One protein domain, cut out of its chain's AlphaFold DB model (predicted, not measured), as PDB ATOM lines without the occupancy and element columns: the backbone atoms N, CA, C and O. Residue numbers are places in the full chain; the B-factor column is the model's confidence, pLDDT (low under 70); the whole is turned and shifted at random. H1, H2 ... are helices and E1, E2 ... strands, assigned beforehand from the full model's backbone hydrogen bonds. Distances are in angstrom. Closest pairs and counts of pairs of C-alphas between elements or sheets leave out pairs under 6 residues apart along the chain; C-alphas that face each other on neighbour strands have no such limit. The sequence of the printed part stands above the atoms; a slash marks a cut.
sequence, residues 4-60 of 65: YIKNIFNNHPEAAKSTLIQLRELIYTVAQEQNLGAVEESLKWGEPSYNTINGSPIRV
ATOM      1  N   TYR A   4      55.163  -1.190  20.733       91.94
ATOM      2  CA  TYR A   4      55.101  -0.185  21.797       91.94
ATOM      3  C   TYR A   4      53.793  -0.289  22.572       91.94
ATOM      4  O   TYR A   4      53.797  -0.277  23.802       91.94
ATOM      5  N   ILE A   5      52.683  -0.477  21.858       92.50
ATOM      6  CA  ILE A   5      51.364  -0.685  22.461       92.50
ATOM      7  C   ILE A   5      51.381  -1.950  23.318       92.50
ATOM      8  O   ILE A   5      51.030  -1.896  24.493       92.50
ATOM      9  N   LYS A   6      51.885  -3.067  22.779       94.19
ATOM     10  CA  LYS A   6      52.021  -4.333  23.515       94.19
ATOM     11  C   LYS A   6      52.825  -4.172  24.807       94.19
ATOM     12  O   LYS A   6      52.475  -4.773  25.821       94.19
ATOM     13  N   ASN A   7      53.875  -3.351  24.784       94.19
ATOM     14  CA  ASN A   7      54.672  -3.064  25.970       94.19
ATOM     15  C   ASN A   7      53.858  -2.343  27.058       94.19
ATOM     16  O   ASN A   7      53.979  -2.700  28.224       94.19
ATOM     17  N   ILE A   8      52.981  -1.400  26.690       93.00
ATOM     18  CA  ILE A   8      52.084  -0.737  27.653       93.00
ATOM     19  C   ILE A   8      51.200  -1.763  28.370       93.00
ATOM     20  O   ILE A   8      51.170  -1.783  29.596       93.00
ATOM     21  N   PHE A   9      50.562  -2.676  27.630       93.31
ATOM     22  CA  PHE A   9      49.748  -3.737  28.237       93.31
ATOM     23  C   PHE A   9      50.559  -4.631  29.183       93.31
ATOM     24  O   PHE A   9      50.083  -4.980  30.260       93.31
ATOM     25  N   ASN A  10      51.783  -4.997  28.799       93.88
ATOM     26  CA  ASN A  10      52.646  -5.866  29.603       93.88
ATOM     27  C   ASN A  10      53.171  -5.213  30.888       93.88
ATOM     28  O   ASN A  10      53.545  -5.937  31.805       93.88
ATOM     29  N   ASN A  11      53.185  -3.882  30.969       92.75
ATOM     30  CA  ASN A  11      53.632  -3.157  32.160       92.75
ATOM     31  C   ASN A  11      52.546  -3.049  33.245       92.75
ATOM     32  O   ASN A  11      52.817  -2.546  34.335       92.75
ATOM     33  N   HIS A  12      51.321  -3.502  32.969       92.12
ATOM     34  CA  HIS A  12      50.234  -3.512  33.941       92.12
ATOM     35  C   HIS A  12      50.180  -4.825  34.740       92.12
ATOM     36  O   HIS A  12      50.553  -5.876  34.217       92.12
ATOM     37  N   PRO A  13      49.657  -4.801  35.985       94.94
ATOM     38  CA  PRO A  13      49.331  -6.022  36.719       94.94
ATOM     39  C   PRO A  13      48.416  -6.939  35.901       94.94
ATOM     40  O   PRO A  13      47.546  -6.455  35.177       94.94
ATOM     41  N   GLU A  14      48.561  -8.255  36.059       94.69
ATOM     42  CA  GLU A  14      47.904  -9.245  35.190       94.69
ATOM     43  C   GLU A  14      46.376  -9.073  35.114       94.69
ATOM     44  O   GLU A  14      45.798  -9.117  34.030       94.69
ATOM     45  N   ALA A  15      45.715  -8.778  36.239       93.50
ATOM     46  CA  ALA A  15      44.271  -8.527  36.265       93.50
ATOM     47  C   ALA A  15      43.866  -7.288  35.439       93.50
ATOM     48  O   ALA A  15      42.889  -7.319  34.683       93.50
ATOM     49  N   ALA A  16      44.641  -6.203  35.541       94.31
ATOM     50  CA  ALA A  16      44.409  -4.981  34.776       94.31
ATOM     51  C   ALA A  16      44.702  -5.200  33.288       94.31
ATOM     52  O   ALA A  16      43.899  -4.820  32.439       94.31
ATOM     53  N   LYS A  17      45.807  -5.879  32.965       95.06
ATOM     54  CA  LYS A  17      46.163  -6.265  31.598       95.06
ATOM     55  C   LYS A  17      45.064  -7.105  30.946       95.06
ATOM     56  O   LYS A  17      44.657  -6.786  29.833       95.06
ATOM     57  N   SER A  18      44.563  -8.133  31.634       95.94
ATOM     58  CA  SER A  18      43.478  -8.986  31.133       95.94
ATOM     59  C   SER A  18      42.221  -8.168  30.821       95.94
ATOM     60  O   SER A  18      41.670  -8.271  29.727       95.94
ATOM     61  N   THR A  19      41.835  -7.270  31.731       95.50
ATOM     62  CA  THR A  19      40.681  -6.375  31.542       95.50
ATOM     63  C   THR A  19      40.877  -5.435  30.350       95.50
ATOM     64  O   THR A  19      39.979  -5.271  29.527       95.50
ATOM     65  N   LEU A  20      42.062  -4.832  30.212       95.25
ATOM     66  CA  LEU A  20      42.372  -3.940  29.095       95.25
ATOM     67  C   LEU A  20      42.390  -4.685  27.749       95.25
ATOM     68  O   LEU A  20      41.970  -4.119  26.742       95.25
ATOM     69  N   ILE A  21      42.849  -5.943  27.713       96.19
ATOM     70  CA  ILE A  21      42.803  -6.780  26.502       96.19
ATOM     71  C   ILE A  21      41.352  -7.074  26.106       96.19
ATOM     72  O   ILE A  21      41.004  -6.877  24.945       96.19
ATOM     73  N   GLN A  22      40.494  -7.452  27.059       97.38
ATOM     74  CA  GLN A  22      39.065  -7.667  26.792       97.38
ATOM     75  C   GLN A  22      38.386  -6.387  26.289       97.38
ATOM     76  O   GLN A  22      37.604  -6.421  25.343       97.38
ATOM     77  N   LEU A  23      38.723  -5.231  26.873       97.00
ATOM     78  CA  LEU A  23      38.201  -3.946  26.414       97.00
ATOM     79  C   LEU A  23      38.665  -3.629  24.987       97.00
ATOM     80  O   LEU A  23      37.868  -3.167  24.176       97.00
ATOM     81  N   ARG A  24      39.928  -3.918  24.653       97.00
ATOM     82  CA  ARG A  24      40.430  -3.799  23.280       97.00
ATOM     83  C   ARG A  24      39.626  -4.682  22.328       97.00
ATOM     84  O   ARG A  24      39.217  -4.197  21.281       97.00
ATOM     85  N   GLU A  25      39.409  -5.949  22.662       97.88
ATOM     86  CA  GLU A  25      38.614  -6.865  21.833       97.88
ATOM     87  C   GLU A  25      37.198  -6.326  21.608       97.88
ATOM     88  O   GLU A  25      36.755  -6.249  20.463       97.88
ATOM     89  N   LEU A  26      36.549  -5.826  22.665       98.31
ATOM     90  CA  LEU A  26      35.225  -5.216  22.579       98.31
ATOM     91  C   LEU A  26      35.191  -4.010  21.627       98.31
ATOM     92  O   LEU A  26      34.247  -3.874  20.853       98.31
ATOM     93  N   ILE A  27      36.219  -3.158  21.638       97.62
ATOM     94  CA  ILE A  27      36.319  -2.014  20.716       97.62
ATOM     95  C   ILE A  27      36.321  -2.487  19.257       97.62
ATOM     96  O   ILE A  27      35.603  -1.922  18.431       97.62
ATOM     97  N   TYR A  28      37.089  -3.534  18.939       97.75
ATOM     98  CA  TYR A  28      37.117  -4.107  17.590       97.75
ATOM     99  C   TYR A  28      35.778  -4.744  17.210       97.75
ATOM    100  O   TYR A  28      35.297  -4.505  16.103       97.75
ATOM    101  N   THR A  29      35.163  -5.505  18.119       98.38
ATOM    102  CA  THR A  29      33.849  -6.123  17.891       98.38
ATOM    103  C   THR A  29      32.789  -5.066  17.593       98.38
ATOM    104  O   THR A  29      32.121  -5.152  16.568       98.38
ATOM    105  N   VAL A  30      32.688  -4.018  18.415       97.38
ATOM    106  CA  VAL A  30      31.704  -2.945  18.211       97.38
ATOM    107  C   VAL A  30      31.974  -2.186  16.912       97.38
ATOM    108  O   VAL A  30      31.040  -1.911  16.160       97.38
ATOM    109  N   ALA A  31      33.235  -1.870  16.601       97.12
ATOM    110  CA  ALA A  31      33.571  -1.195  15.348       97.12
ATOM    111  C   ALA A  31      33.173  -2.022  14.116       97.12
ATOM    112  O   ALA A  31      32.682  -1.460  13.133       97.12
ATOM    113  N   GLN A  32      33.338  -3.345  14.185       97.31
ATOM    114  CA  GLN A  32      32.906  -4.268  13.140       97.31
ATOM    115  C   GLN A  32      31.375  -4.337  13.036       97.31
ATOM    116  O   GLN A  32      30.841  -4.186  11.939       97.31
ATOM    117  N   GLU A  33      30.664  -4.532  14.151       98.25
ATOM    118  CA  GLU A  33      29.194  -4.631  14.190       98.25
ATOM    119  C   GLU A  33      28.504  -3.362  13.680       98.25
ATOM    120  O   GLU A  33      27.471  -3.432  13.019       98.25
ATOM    121  N   GLN A  34      29.093  -2.200  13.964       96.69
ATOM    122  CA  GLN A  34      28.578  -0.896  13.546       96.69
ATOM    123  C   GLN A  34      29.140  -0.431  12.190       96.69
ATOM    124  O   GLN A  34      28.827   0.670  11.741       96.69
ATOM    125  N   ASN A  35      29.962  -1.254  11.527       96.31
ATOM    126  CA  ASN A  35      30.581  -0.972  10.230       96.31
ATOM    127  C   ASN A  35      31.326   0.384  10.181       96.31
ATOM    128  O   ASN A  35      31.198   1.156   9.229       96.31
ATOM    129  N   LEU A  36      32.116   0.684  11.221       96.38
ATOM    130  CA  LEU A  36      32.824   1.966  11.392       96.38
ATOM    131  C   LEU A  36      34.154   2.056  10.623       96.38
ATOM    132  O   LEU A  36      34.886   3.039  10.751       96.38
ATOM    133  N   GLY A  37      34.474   1.043   9.817       95.81
ATOM    134  CA  GLY A  37      35.753   0.924   9.121       95.81
ATOM    135  C   GLY A  37      36.870   0.370  10.007       95.81
ATOM    136  O   GLY A  37      36.627  -0.232  11.054       95.81
ATOM    137  N   ALA A  38      38.117   0.531   9.557       96.38
ATOM    138  CA  ALA A  38      39.282   0.019  10.272       96.38
ATOM    139  C   ALA A  38      39.523   0.790  11.580       96.38
ATOM    140  O   ALA A  38      39.461   2.020  11.606       96.38
ATOM    141  N   VAL A  39      39.839   0.052  12.646       97.56
ATOM    142  CA  VAL A  39      40.293   0.628  13.915       97.56
ATOM    143  C   VAL A  39      41.807   0.797  13.868       97.56
ATOM    144  O   VAL A  39      42.553  -0.185  13.805       97.56
ATOM    145  N   GLU A  40      42.255   2.043  13.941       96.62
ATOM    146  CA  GLU A  40      43.658   2.417  14.060       96.62
ATOM    147  C   GLU A  40      44.050   2.537  15.532       96.62
ATOM    148  O   GLU A  40      43.401   3.240  16.312       96.62
ATOM    149  N   GLU A  41      45.133   1.862  15.917       96.81
ATOM    150  CA  GLU A  41      45.696   1.949  17.261       96.81
ATOM    151  C   GLU A  41      46.877   2.922  17.280       96.81
ATOM    152  O   GLU A  41      47.754   2.885  16.418       96.81
ATOM    153  N   SER A  42      46.938   3.765  18.303       95.69
ATOM    154  CA  SER A  42      48.066   4.659  18.568       95.69
ATOM    155  C   SER A  42      48.283   4.813  20.073       95.69
ATOM    156  O   SER A  42      47.482   4.338  20.878       95.69
ATOM    157  N   LEU A  43      49.363   5.485  20.470       94.31
ATOM    158  CA  LEU A  43      49.568   5.905  21.854       94.31
ATOM    159  C   LEU A  43      49.348   7.412  21.966       94.31
ATOM    160  O   LEU A  43      49.961   8.191  21.236       94.31
ATOM    161  N   LYS A  44      48.510   7.831  22.917       93.06
ATOM    162  CA  LYS A  44      48.345   9.239  23.296       93.06
ATOM    163  C   LYS A  44      48.572   9.380  24.790       93.06
ATOM    164  O   LYS A  44      47.895   8.740  25.585       93.06
ATOM    165  N   TRP A  45      49.554  10.205  25.157       90.12
ATOM    166  CA  TRP A  45      49.973  10.408  26.551       90.12
ATOM    167  C   TRP A  45      50.341   9.103  27.280       90.12
ATOM    168  O   TRP A  45      50.066   8.947  28.463       90.12
ATOM    169  N   GLY A  46      50.952   8.160  26.558       89.25
ATOM    170  CA  GLY A  46      51.352   6.858  27.099       89.25
ATOM    171  C   GLY A  46      50.227   5.823  27.202       89.25
ATOM    172  O   GLY A  46      50.491   4.702  27.620       89.25
ATOM    173  N   GLU A  47      49.003   6.154  26.789       92.31
ATOM    174  CA  GLU A  47      47.846   5.255  26.850       92.31
ATOM    175  C   GLU A  47      47.388   4.828  25.440       92.31
ATOM    176  O   GLU A  47      47.446   5.642  24.507       92.31
ATOM    177  N   PRO A  48      46.907   3.580  25.261       95.62
ATOM    178  CA  PRO A  48      46.289   3.127  24.018       95.62
ATOM    179  C   PRO A  48      45.087   3.987  23.613       95.62
ATOM    180  O   PRO A  48      44.152   4.201  24.388       95.62
ATOM    181  N   SER A  49      45.110   4.458  22.371       97.06
ATOM    182  CA  SER A  49      44.054   5.235  21.730       97.06
ATOM    183  C   SER A  49      43.598   4.525  20.460       97.06
ATOM    184  O   SER A  49      44.426   4.122  19.646       97.06
ATOM    185  N   TYR A  50      42.285   4.443  20.270       97.56
ATOM    186  CA  TYR A  50      41.632   3.773  19.150       97.56
ATOM    187  C   TYR A  50      40.829   4.786  18.352       97.56
ATOM    188  O   TYR A  50      40.040   5.535  18.933       97.56
ATOM    189  N   ASN A  51      41.040   4.821  17.043       97.69
ATOM    190  CA  ASN A  51      40.353   5.733  16.142       97.69
ATOM    191  C   ASN A  51      39.734   4.979  14.963       97.69
ATOM    192  O   ASN A  51      40.291   3.991  14.497       97.69
ATOM    193  N   THR A  52      38.608   5.477  14.471       97.62
ATOM    194  CA  THR A  52      37.962   5.039  13.227       97.62
ATOM    195  C   THR A  52      37.940   6.194  12.230       97.62
ATOM    196  O   THR A  52      38.245   7.332  12.586       97.62
ATOM    197  N   ILE A  53      37.567   5.929  10.974       96.31
ATOM    198  CA  ILE A  53      37.513   6.969   9.929       96.31
ATOM    199  C   ILE A  53      36.577   8.134  10.294       96.31
ATOM    200  O   ILE A  53      36.819   9.271   9.900       96.31
ATOM    201  N   ASN A  54      35.536   7.851  11.081       91.06
ATOM    202  CA  ASN A  54      34.584   8.827  11.595       91.06
ATOM    203  C   ASN A  54      34.508   8.742  13.122       91.06
ATOM    204  O   ASN A  54      34.625   7.656  13.688       91.06
ATOM    205  N   GLY A  55      34.228   9.874  13.770       90.31
ATOM    206  CA  GLY A  55      34.054   9.963  15.221       90.31
ATOM    207  C   GLY A  55      35.295  10.457  15.963       90.31
ATOM    208  O   GLY A  55      36.301  10.834  15.367       90.31
ATOM    209  N   SER A  56      35.189  10.524  17.290       94.44
ATOM    210  CA  SER A  56      36.311  10.887  18.158       94.44
ATOM    211  C   SER A  56      37.044   9.638  18.650       94.44
ATOM    212  O   SER A  56      36.380   8.651  18.970       94.44
ATOM    213  N   PRO A  57      38.383   9.677  18.783       95.56
ATOM    214  CA  PRO A  57      39.130   8.562  19.340       95.56
ATOM    215  C   PRO A  57      38.731   8.279  20.788       95.56
ATOM    216  O   PRO A  57      38.550   9.204  21.584       95.56
ATOM    217  N   ILE A  58      38.707   7.002  21.153       95.94
ATOM    218  CA  ILE A  58      38.597   6.567  22.547       95.94
ATOM    219  C   ILE A  58      39.975   6.178  23.073       95.94
ATOM    220  O   ILE A  58      40.799   5.620  22.349       95.94
ATOM    221  N   ARG A  59      40.236   6.483  24.343       95.06
ATOM    222  CA  ARG A  59      41.494   6.170  25.023       95.06
ATOM    223  C   ARG A  59      41.187   5.353  26.259       95.06
ATOM    224  O   ARG A  59      40.282   5.700  27.016       95.06
ATOM    225  N   VAL A  60      41.940   4.284  26.444       93.56
ATOM    226  CA  VAL A  60      41.771   3.373  27.573       93.56
ATOM    227  C   VAL A  60      43.080   3.307  28.333       93.56
ATOM    228  O   VAL A  60      44.156   3.290  27.743       93.56
TER     229      VAL A  60
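What this domain is: This is residues 4 to 60 of the 65 residues of an uncharacterized protein of Pseudoalteromonas sp. BSi20652 (UniProt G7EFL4). One long helix, H2, runs the length of the domain, and alongside it lies a small two-stranded hairpin, E1 and E2, with the short helix H1 near the hairpin's turn. After E2 the chain folds back, and residues 58 to 59 pair with E2 as a short extra strip. The printed part has 57 residues, with two named helices and two named strands in the order H1, H2, E1, E2; the sheet, E1 - E2, is antiparallel and the class is mixed, helices and strands. The whole is compact, with a radius of gyration of the C-alphas of 11.6 A, yet elongated in outline, spanning 33 by 21 by 14 A.

Where its parts are: H1 holds residues 4 to 10 and begins with C-alpha 4 at (55.101, -0.185, 21.797). H2, residues 14 to 33, is 28.5 A long. E1 holds residues 40 to 44 and measures 12.4 A. E2, residues 47 to 51, measures 13.1 A and ends with C-alpha 51 at (40.353, 5.733, 16.142).

How they stand to each other: H1 and H2 touch, with Phe 9 and Lys 17 their closest C-alphas at 5.5 A; H2 does so with residues 17 to 21 alone. They run opposite ways at a steep tilt of 51 degrees. The closest C-alphas of H1 and E2 are those of Ile 5 and Pro 48, 6.5 A apart. H2 and E2 are near each other, with 8 pairs of C-alphas within 10 A. E1 and E2 form a hairpin, antiparallel at 144 degrees; N 42 and O 49 are within hydrogen-bond range at 2.9 A, as are N 49 and O 42 at 2.8 A. Residues 49 to 50 of E2 pair antiparallel with residues 58 to 59. In H1 and H2 every O i to N i+4 pair is within hydrogen-bond range.

The domain as a whole: The two C-alphas farthest apart, those of Pro 13 and Asn 35, are 32.8 A apart. The printed part has no cut. The links H1 to H2 and E1 to E2 are tight, and H2 to E1 is short. The mean pLDDT of the printed part is 95.3, and no printed residue is under 70.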